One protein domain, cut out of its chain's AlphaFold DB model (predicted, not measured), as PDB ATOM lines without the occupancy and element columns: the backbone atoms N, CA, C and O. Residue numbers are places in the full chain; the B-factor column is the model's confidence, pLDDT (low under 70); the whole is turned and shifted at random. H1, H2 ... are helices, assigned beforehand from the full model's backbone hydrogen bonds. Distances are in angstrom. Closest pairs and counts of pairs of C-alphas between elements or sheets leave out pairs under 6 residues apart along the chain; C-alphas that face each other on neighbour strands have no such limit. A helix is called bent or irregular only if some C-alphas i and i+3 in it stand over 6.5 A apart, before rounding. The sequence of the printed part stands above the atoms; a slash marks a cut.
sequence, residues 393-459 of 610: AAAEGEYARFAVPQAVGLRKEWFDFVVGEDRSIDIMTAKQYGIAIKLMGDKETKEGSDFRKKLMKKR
ATOM      1  N   ALA A 393     214.175 -39.939 -36.111       93.69
ATOM      2  CA  ALA A 393     213.682 -40.347 -34.793       93.69
ATOM      3  C   ALA A 393     213.014 -39.183 -34.056       93.69
ATOM      4  O   ALA A 393     211.913 -39.323 -33.513       93.69
ATOM      5  N   ALA A 394     213.630 -38.005 -34.094       93.75
ATOM      6  CA  ALA A 394     213.081 -36.786 -33.522       93.75
ATOM      7  C   ALA A 394     211.898 -36.222 -34.330       93.75
ATOM      8  O   ALA A 394     211.071 -35.516 -33.758       93.75
ATOM      9  N   ALA A 395     211.760 -36.616 -35.601       93.44
ATOM     10  CA  ALA A 395     210.843 -36.036 -36.580       93.44
ATOM     11  C   ALA A 395     211.047 -34.515 -36.723       93.44
ATOM     12  O   ALA A 395     210.103 -33.733 -36.628       93.44
ATOM     13  N   GLU A 396     212.300 -34.100 -36.922       90.69
ATOM     14  CA  GLU A 396     212.698 -32.692 -37.048       90.69
ATOM     15  C   GLU A 396     213.051 -32.316 -38.498       90.69
ATOM     16  O   GLU A 396     213.446 -33.162 -39.300       90.69
ATOM     17  N   GLY A 397     212.908 -31.031 -38.838       89.75
ATOM     18  CA  GLY A 397     213.232 -30.504 -40.167       89.75
ATOM     19  C   GLY A 397     212.414 -31.161 -41.282       89.75
ATOM     20  O   GLY A 397     211.196 -31.310 -41.173       89.75
ATOM     21  N   GLU A 398     213.090 -31.603 -42.343       87.50
ATOM     22  CA  GLU A 398     212.477 -32.311 -43.480       87.50
ATOM     23  C   GLU A 398     211.824 -33.659 -43.097       87.50
ATOM     24  O   GLU A 398     211.018 -34.217 -43.848       87.50
ATOM     25  N   TYR A 399     212.118 -34.171 -41.897       92.69
ATOM     26  CA  TYR A 399     211.613 -35.440 -41.378       92.69
ATOM     27  C   TYR A 399     210.362 -35.294 -40.499       92.69
ATOM     28  O   TYR A 399     209.870 -36.292 -39.964       92.69
ATOM     29  N   ALA A 400     209.783 -34.091 -40.399       90.62
ATOM     30  CA  ALA A 400     208.549 -33.824 -39.647       90.62
ATOM     31  C   ALA A 400     207.375 -34.747 -40.033       90.62
ATOM     32  O   ALA A 400     206.509 -35.045 -39.214       90.62
ATOM     33  N   ARG A 401     207.381 -35.297 -41.254       88.25
ATOM     34  CA  ARG A 401     206.403 -36.294 -41.728       88.25
ATOM     35  C   ARG A 401     206.337 -37.586 -40.904       88.25
ATOM     36  O   ARG A 401     205.351 -38.310 -41.019       88.25
ATOM     37  N   PHE A 402     207.356 -37.880 -40.095       91.56
ATOM     38  CA  PHE A 402     207.364 -39.015 -39.170       91.56
ATOM     39  C   PHE A 402     206.729 -38.685 -37.808       91.56
ATOM     40  O   PHE A 402     206.599 -39.569 -36.965       91.56
ATOM     41  N   ALA A 403     206.265 -37.454 -37.574       90.00
ATOM     42  CA  ALA A 403     205.510 -37.075 -36.378       90.00
ATOM     43  C   ALA A 403     204.051 -37.572 -36.430       90.00
ATOM     44  O   ALA A 403     203.108 -36.815 -36.219       90.00
ATOM     45  N   VAL A 404     203.861 -38.857 -36.733       86.06
ATOM     46  CA  VAL A 404     202.553 -39.506 -36.849       86.06
ATOM     47  C   VAL A 404     202.481 -40.734 -35.936       86.06
ATOM     48  O   VAL A 404     203.512 -41.381 -35.718       86.06
ATOM     49  N   PRO A 405     201.293 -41.103 -35.417       82.62
ATOM     50  CA  PRO A 405     201.131 -42.270 -34.542       82.62
ATOM     51  C   PRO A 405     201.681 -43.571 -35.143       82.62
ATOM     52  O   PRO A 405     202.263 -44.396 -34.443       82.62
ATOM     53  N   GLN A 406     201.579 -43.725 -36.464       84.94
ATOM     54  CA  GLN A 406     202.058 -44.891 -37.204       84.94
ATOM     55  C   GLN A 406     203.581 -45.068 -37.168       84.94
ATOM     56  O   GLN A 406     204.084 -46.181 -37.304       84.94
ATOM     57  N   ALA A 407     204.325 -43.985 -36.950       87.75
ATOM     58  CA  ALA A 407     205.780 -44.004 -36.898       87.75
ATOM     59  C   ALA A 407     206.333 -44.181 -35.477       87.75
ATOM     60  O   ALA A 407     207.547 -44.271 -35.316       87.75
ATOM     61  N   VAL A 408     205.493 -44.236 -34.436       87.19
ATOM     62  CA  VAL A 408     205.958 -44.297 -33.038       87.19
ATOM     63  C   VAL A 408     206.868 -45.505 -32.809       87.19
ATOM     64  O   VAL A 408     207.965 -45.352 -32.269       87.19
ATOM     65  N   GLY A 409     206.470 -46.695 -33.273       85.81
ATOM     66  CA  GLY A 409     207.298 -47.899 -33.159       85.81
ATOM     67  C   GLY A 409     208.651 -47.811 -33.880       85.81
ATOM     68  O   GLY A 409     209.648 -48.295 -33.349       85.81
ATOM     69  N   LEU A 410     208.699 -47.159 -35.044       90.12
ATOM     70  CA  LEU A 410     209.930 -46.917 -35.811       90.12
ATOM     71  C   LEU A 410     210.852 -45.925 -35.115       90.12
ATOM     72  O   LEU A 410     212.036 -46.184 -34.938       90.12
ATOM     73  N   ARG A 411     210.291 -44.802 -34.667       92.94
ATOM     74  CA  ARG A 411     211.046 -43.739 -34.004       92.94
ATOM     75  C   ARG A 411     211.684 -44.229 -32.710       92.94
ATOM     76  O   ARG A 411     212.835 -43.897 -32.448       92.94
ATOM     77  N   LYS A 412     210.987 -45.077 -31.939       91.06
ATOM     78  CA  LYS A 412     211.562 -45.769 -30.769       91.06
ATOM     79  C   LYS A 412     212.794 -46.594 -31.137       91.06
ATOM     80  O   LYS A 412     213.797 -46.560 -30.432       91.06
ATOM     81  N   GLU A 413     212.717 -47.335 -32.235       89.56
ATOM     82  CA  GLU A 413     213.804 -48.194 -32.695       89.56
ATOM     83  C   GLU A 413     215.016 -47.394 -33.179       89.56
ATOM     84  O   GLU A 413     216.150 -47.751 -32.844       89.56
ATOM     85  N   TRP A 414     214.775 -46.298 -33.902       92.94
ATOM     86  CA  TRP A 414     215.811 -45.360 -34.329       92.94
ATOM     87  C   TRP A 414     216.497 -44.700 -33.133       92.94
ATOM     88  O   TRP A 414     217.724 -44.657 -33.098       92.94
ATOM     89  N   PHE A 415     215.744 -44.281 -32.109       92.62
ATOM     90  CA  PHE A 415     216.335 -43.789 -30.862       92.62
ATOM     91  C   PHE A 415     217.175 -44.858 -30.150       92.62
ATOM     92  O   PHE A 415     218.288 -44.565 -29.722       92.62
ATOM     93  N   ASP A 416     216.697 -46.104 -30.052       89.00
ATOM     94  CA  ASP A 416     217.472 -47.187 -29.431       89.00
ATOM     95  C   ASP A 416     218.754 -47.514 -30.220       89.00
ATOM     96  O   ASP A 416     219.776 -47.835 -29.617       89.00
ATOM     97  N   PHE A 417     218.738 -47.397 -31.553       89.06
ATOM     98  CA  PHE A 417     219.955 -47.502 -32.364       89.06
ATOM     99  C   PHE A 417     220.916 -46.334 -32.116       89.06
ATOM    100  O   PHE A 417     222.089 -46.570 -31.837       89.06
ATOM    101  N   VAL A 418     220.421 -45.093 -32.155       88.50
ATOM    102  CA  VAL A 418     221.235 -43.882 -31.968       88.50
ATOM    103  C   VAL A 418     221.932 -43.864 -30.610       88.50
ATOM    104  O   VAL A 418     223.089 -43.466 -30.535       88.50
ATOM    105  N   VAL A 419     221.279 -44.344 -29.547       85.69
ATOM    106  CA  VAL A 419     221.919 -44.469 -28.226       85.69
ATOM    107  C   VAL A 419     223.004 -45.557 -28.215       85.69
ATOM    108  O   VAL A 419     223.985 -45.472 -27.472       85.69
ATOM    109  N   GLY A 420     222.862 -46.582 -29.055       81.88
ATOM    110  CA  GLY A 420     223.882 -47.606 -29.261       81.88
ATOM    111  C   GLY A 420     225.143 -47.091 -29.961       81.88
ATOM    112  O   GLY A 420     226.225 -47.577 -29.642       81.88
ATOM    113  N   GLU A 421     225.017 -46.087 -30.831       81.00
ATOM    114  CA  GLU A 421     226.068 -45.612 -31.740       81.00
ATOM    115  C   GLU A 421     226.736 -44.309 -31.259       81.00
ATOM    116  O   GLU A 421     226.073 -43.299 -31.011       81.00
ATOM    117  N   ASP A 422     228.068 -44.302 -31.172       72.31
ATOM    118  CA  ASP A 422     228.808 -43.220 -30.504       72.31
ATOM    119  C   ASP A 422     228.840 -41.900 -31.303       72.31
ATOM    120  O   ASP A 422     228.925 -40.826 -30.722       72.31
ATOM    121  N   ARG A 423     228.699 -41.920 -32.635       73.50
ATOM    122  CA  ARG A 423     228.708 -40.672 -33.434       73.50
ATOM    123  C   ARG A 423     227.416 -39.865 -33.328       73.50
ATOM    124  O   ARG A 423     227.453 -38.639 -33.299       73.50
ATOM    125  N   SER A 424     226.265 -40.534 -33.327       73.00
ATOM    126  CA  SER A 424     224.956 -39.866 -33.272       73.00
ATOM    127  C   SER A 424     224.601 -39.407 -31.867       73.00
ATOM    128  O   SER A 424     223.937 -38.387 -31.698       73.00
ATOM    129  N   ILE A 425     225.053 -40.139 -30.851       78.94
ATOM    130  CA  ILE A 425     224.788 -39.767 -29.467       78.94
ATOM    131  C   ILE A 425     225.546 -38.497 -29.053       78.94
ATOM    132  O   ILE A 425     225.042 -37.755 -28.217       78.94
ATOM    133  N   ASP A 426     226.692 -38.191 -29.670       79.69
ATOM    134  CA  ASP A 426     227.485 -36.979 -29.405       79.69
ATOM    135  C   ASP A 426     226.755 -35.687 -29.782       79.69
ATOM    136  O   ASP A 426     226.896 -34.664 -29.114       79.69
ATOM    137  N   ILE A 427     225.930 -35.741 -30.823       80.62
ATOM    138  CA  ILE A 427     225.189 -34.585 -31.340       80.62
ATOM    139  C   ILE A 427     223.741 -34.522 -30.842       80.62
ATOM    140  O   ILE A 427     223.016 -33.583 -31.164       80.62
ATOM    141  N   MET A 428     223.301 -35.526 -30.079       88.62
ATOM    142  CA  MET A 428     221.948 -35.572 -29.533       88.62
ATOM    143  C   MET A 428     221.718 -34.419 -28.550       88.62
ATOM    144  O   MET A 428     222.582 -34.113 -27.724       88.62
ATOM    145  N   THR A 429     220.541 -33.795 -28.632       91.12
ATOM    146  CA  THR A 429     220.155 -32.656 -27.782       91.12
ATOM    147  C   THR A 429     219.207 -33.067 -26.650       91.12
ATOM    148  O   THR A 429     218.487 -34.066 -26.750       91.12
ATOM    149  N   ALA A 430     219.135 -32.257 -25.586       91.00
ATOM    150  CA  ALA A 430     218.185 -32.451 -24.483       91.00
ATOM    151  C   ALA A 430     216.718 -32.463 -24.960       91.00
ATOM    152  O   ALA A 430     215.904 -33.258 -24.491       91.00
ATOM    153  N   LYS A 431     216.387 -31.654 -25.976       91.50
ATOM    154  CA  LYS A 431     215.061 -31.652 -26.616       91.50
ATOM    155  C   LYS A 431     214.741 -32.997 -27.273       91.50
ATOM    156  O   LYS A 431     213.645 -33.526 -27.094       91.50
ATOM    157  N   GLN A 432     215.694 -33.571 -28.008       93.56
ATOM    158  CA  GLN A 432     215.526 -34.876 -28.655       93.56
ATOM    159  C   GLN A 432     215.419 -36.009 -27.630       93.56
ATOM    160  O   GLN A 432     214.630 -36.934 -27.833       93.56
ATOM    161  N   TYR A 433     216.128 -35.912 -26.501       93.00
ATOM    162  CA  TYR A 433     215.910 -36.806 -25.363       93.00
ATOM    163  C   TYR A 433     214.481 -36.695 -24.820       93.00
ATOM    164  O   TYR A 433     213.816 -37.716 -24.654       93.00
ATOM    165  N   GLY A 434     213.971 -35.475 -24.639       91.94
ATOM    166  CA  GLY A 434     212.588 -35.239 -24.230       91.94
ATOM    167  C   GLY A 434     211.554 -35.874 -25.164       91.94
ATOM    168  O   GLY A 434     210.557 -36.437 -24.713       91.94
ATOM    169  N   ILE A 435     211.803 -35.843 -26.474       92.88
ATOM    170  CA  ILE A 435     210.966 -36.534 -27.466       92.88
ATOM    171  C   ILE A 435     211.066 -38.055 -27.286       92.88
ATOM    172  O   ILE A 435     210.043 -38.740 -27.239       92.88
ATOM    173  N   ALA A 436     212.283 -38.587 -27.159       92.44
ATOM    174  CA  ALA A 436     212.525 -40.018 -27.014       92.44
ATOM    175  C   ALA A 436     211.874 -40.594 -25.748       92.44
ATOM    176  O   ALA A 436     211.161 -41.594 -25.828       92.44
ATOM    177  N   ILE A 437     212.055 -39.944 -24.593       90.81
ATOM    178  CA  ILE A 437     211.522 -40.429 -23.316       90.81
ATOM    179  C   ILE A 437     209.988 -40.404 -23.307       90.81
ATOM    180  O   ILE A 437     209.369 -41.373 -22.873       90.81
ATOM    181  N   LYS A 438     209.365 -39.372 -23.897       90.50
ATOM    182  CA  LYS A 438     207.903 -39.302 -24.069       90.50
ATOM    183  C   LYS A 438     207.381 -40.421 -24.960       90.50
ATOM    184  O   LYS A 438     206.399 -41.066 -24.609       90.50
ATOM    185  N   LEU A 439     208.053 -40.701 -26.081       88.88
ATOM    186  CA  LEU A 439     207.678 -41.828 -26.939       88.88
ATOM    187  C   LEU A 439     207.738 -43.144 -26.159       88.88
ATOM    188  O   LEU A 439     206.851 -43.983 -26.305       88.88
ATOM    189  N   MET A 440     208.755 -43.332 -25.318       85.56
ATOM    190  CA  MET A 440     208.965 -44.559 -24.540       85.56
ATOM    191  C   MET A 440     208.064 -44.709 -23.311       85.56
ATOM    192  O   MET A 440     208.203 -45.699 -22.603       85.56
ATOM    193  N   GLY A 441     207.102 -43.805 -23.105       82.25
ATOM    194  CA  GLY A 441     206.153 -43.878 -21.993       82.25
ATOM    195  C   GLY A 441     206.640 -43.185 -20.723       82.25
ATOM    196  O   GLY A 441     206.156 -43.500 -19.647       82.25
ATOM    197  N   ASP A 442     207.578 -42.244 -20.834       84.19
ATOM    198  CA  ASP A 442     208.184 -41.521 -19.711       84.19
ATOM    199  C   ASP A 442     209.098 -42.396 -18.825       84.19
ATOM    200  O   ASP A 442     209.106 -43.628 -18.903       84.19
ATOM    201  N   LYS A 443     209.901 -41.756 -17.972       81.31
ATOM    202  CA  LYS A 443     210.949 -42.374 -17.140       81.31
ATOM    203  C   LYS A 443     210.435 -43.400 -16.124       81.31
ATOM    204  O   LYS A 443     211.217 -44.236 -15.673       81.31
ATOM    205  N   GLU A 444     209.148 -43.342 -15.781       81.62
ATOM    206  CA  GLU A 444     208.497 -44.244 -14.819       81.62
ATOM    207  C   GLU A 444     208.117 -45.595 -15.442       81.62
ATOM    208  O   GLU A 444     207.964 -46.599 -14.743       81.62
ATOM    209  N   THR A 445     207.986 -45.660 -16.769       84.81
ATOM    210  CA  THR A 445     207.746 -46.938 -17.445       84.81
ATOM    211  C   THR A 445     209.030 -47.739 -17.571       84.81
ATOM    212  O   THR A 445     210.133 -47.200 -17.617       84.81
ATOM    213  N   LYS A 446     208.902 -49.065 -17.688       84.81
ATOM    214  CA  LYS A 446     210.058 -49.946 -17.892       84.81
ATOM    215  C   LYS A 446     210.866 -49.566 -19.142       84.81
ATOM    216  O   LYS A 446     212.085 -49.490 -19.070       84.81
ATOM    217  N   GLU A 447     210.185 -49.309 -20.264       83.44
ATOM    218  CA  GLU A 447     210.825 -48.946 -21.539       83.44
ATOM    219  C   GLU A 447     211.554 -47.594 -21.428       83.44
ATOM    220  O   GLU A 447     212.729 -47.506 -21.789       83.44
ATOM    221  N   GLY A 448     210.910 -46.571 -20.850       87.56
ATOM    222  CA  GLY A 448     211.542 -45.270 -20.629       87.56
ATOM    223  C   GLY A 448     212.674 -45.300 -19.599       87.56
ATOM    224  O   GLY A 448     213.723 -44.706 -19.835       87.56
ATOM    225  N   SER A 449     212.529 -46.040 -18.497       88.75
ATOM    226  CA  SER A 449     213.579 -46.203 -17.482       88.75
ATOM    227  C   SER A 449     214.827 -46.887 -18.048       88.75
ATOM    228  O   SER A 449     215.948 -46.429 -17.814       88.75
ATOM    229  N   ASP A 450     214.653 -47.954 -18.835       89.88
ATOM    230  CA  ASP A 450     215.763 -48.669 -19.472       89.88
ATOM    231  C   ASP A 450     216.496 -47.769 -20.478       89.88
ATOM    232  O   ASP A 450     217.730 -47.743 -20.511       89.88
ATOM    233  N   PHE A 451     215.754 -46.985 -21.263       90.38
ATOM    234  CA  PHE A 451     216.335 -46.016 -22.188       90.38
ATOM    235  C   PHE A 451     217.067 -44.882 -21.474       90.38
ATOM    236  O   PHE A 451     218.218 -44.592 -21.810       90.38
ATOM    237  N   ARG A 452     216.449 -44.297 -20.442       91.62
ATOM    238  CA  ARG A 452     217.078 -43.287 -19.585       91.62
ATOM    239  C   ARG A 452     218.395 -43.805 -19.028       91.62
ATOM    240  O   ARG A 452     219.395 -43.113 -19.133       91.62
ATOM    241  N   LYS A 453     218.438 -45.024 -18.479       90.44
ATOM    242  CA  LYS A 453     219.674 -45.616 -17.929       90.44
ATOM    243  C   LYS A 453     220.761 -45.798 -18.985       90.44
ATOM    244  O   LYS A 453     221.925 -45.509 -18.713       90.44
ATOM    245  N   LYS A 454     220.400 -46.268 -20.186       89.94
ATOM    246  CA  LYS A 454     221.348 -46.390 -21.308       89.94
ATOM    247  C   LYS A 454     221.938 -45.029 -21.676       89.94
ATOM    248  O   LYS A 454     223.152 -44.923 -21.838       89.94
ATOM    249  N   LEU A 455     221.094 -44.002 -21.776       89.69
ATOM    250  CA  LEU A 455     221.527 -42.660 -22.144       89.69
ATOM    251  C   LEU A 455     222.315 -41.981 -21.022       89.69
ATOM    252  O   LEU A 455     223.359 -41.411 -21.300       89.69
ATOM    253  N   MET A 456     221.906 -42.131 -19.760       90.06
ATOM    254  CA  MET A 456     222.623 -41.620 -18.583       90.06
ATOM    255  C   MET A 456     224.083 -42.074 -18.541       90.06
ATOM    256  O   MET A 456     224.953 -41.298 -18.167       90.06
ATOM    257  N   LYS A 457     224.379 -43.306 -18.967       89.06
ATOM    258  CA  LYS A 457     225.755 -43.828 -19.016       89.06
ATOM    259  C   LYS A 457     226.637 -43.174 -20.073       89.06
ATOM    260  O   LYS A 457     227.855 -43.210 -19.940       89.06
ATOM    261  N   LYS A 458     226.040 -42.630 -21.135       88.69
ATOM    262  CA  LYS A 458     226.768 -42.110 -22.300       88.69
ATOM    263  C   LYS A 458     226.694 -40.586 -22.445       88.69
ATOM    264  O   LYS A 458     227.657 -39.973 -22.882       88.69
ATOM    265  N   ARG A 459     225.559 -39.983 -22.099       90.38
ATOM    266  CA  ARG A 459     225.264 -38.543 -22.129       90.38
ATOM    267  C   ARG A 459     224.410 -38.163 -20.909       90.38
ATOM    268  O   ARG A 459     223.222 -37.872 -21.049       90.38
TER     269      ARG A 459
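What this domain is: This is residues 393 to 459 of the 610 residues of an uncharacterized protein of Candidatus Yanofskybacteria bacterium RIFCSPLOWO2_01_FULL_49_17 (UniProt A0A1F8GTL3). What is the main picture? A helical hairpin, H4 and H5, packs over the longest helix, H2, with H4 crossing it, and their three centres make a triangle. H1 lies off to one side, and short H3 follows at the other end of H2. What is it made of, and how large? The 67 printed residues hold five named helices, H1 to H5 in order, and no named strand: the class is all helix. It is compact, with a radius of gyration of the C-alphas of 11.2 A and spans of 31 by 27 by 17 A.

How they stand to each other: What touches the longest helix? Residues 408 to 415 of the hub, H2, residues 405 to 420, touch H4, residues 430 to 439, at a steep tilt of 53 degrees, opposite ways, closest at the C-alphas of Phe 415 and Ala 436, 6.6 A. H2 only just touches H5, residues 446 to 458, with 3 pairs of C-alphas within 8 A, closest Val 419 and Leu 455, 6.4 A. H2 and H3, residues 422 to 426, touch only at the corner, and only just, with 3 pairs; the closest C-alphas are Val 418 and Ser 424, 5.6 A. How do the others stand? H4 and H5 form a hairpin at a shallow tilt of 23 degrees, closest at the C-alphas of Ile 437 and Gly 448, 5.5 A. H1, residues 397 to 402, is close to but not clearly touching H2, with the C-alphas of Phe 402 and Arg 411 7.9 A apart, and is apart from H3, H4 and H5. Are the backbones within hydrogen-bond range? Every O i to N i+4 pair is in H4, against 10 of 12 in H2, 8 of 9 in H5, 0 of 2 in H1 and 0 of 1 in H3; O i to N i+3 gives 2 of 3 in H1 and 0 of 2 in H3.

Where its parts are: How long are the helices? H2 measures 24.0 A from first to last C-alpha, H5 19.0 A, H4 14.3 A, H1 10.4 A and H3 6.5 A. H1 and H2 are irregular: C-alphas 398 and 401 are 7.5 A apart, and 406 and 409 are 7.3 A. Where are the anchors? H2 begins at C-alpha 405 (201.131, -42.270, -34.542), and H5 ends at C-alpha 458 (226.768, -42.110, -22.300).

The domain as a whole: Is it unbroken? The printed part has no cut; the link from H4 to H5 is short, the others are tight. Is confidence low anywhere? No printed residue is under 70.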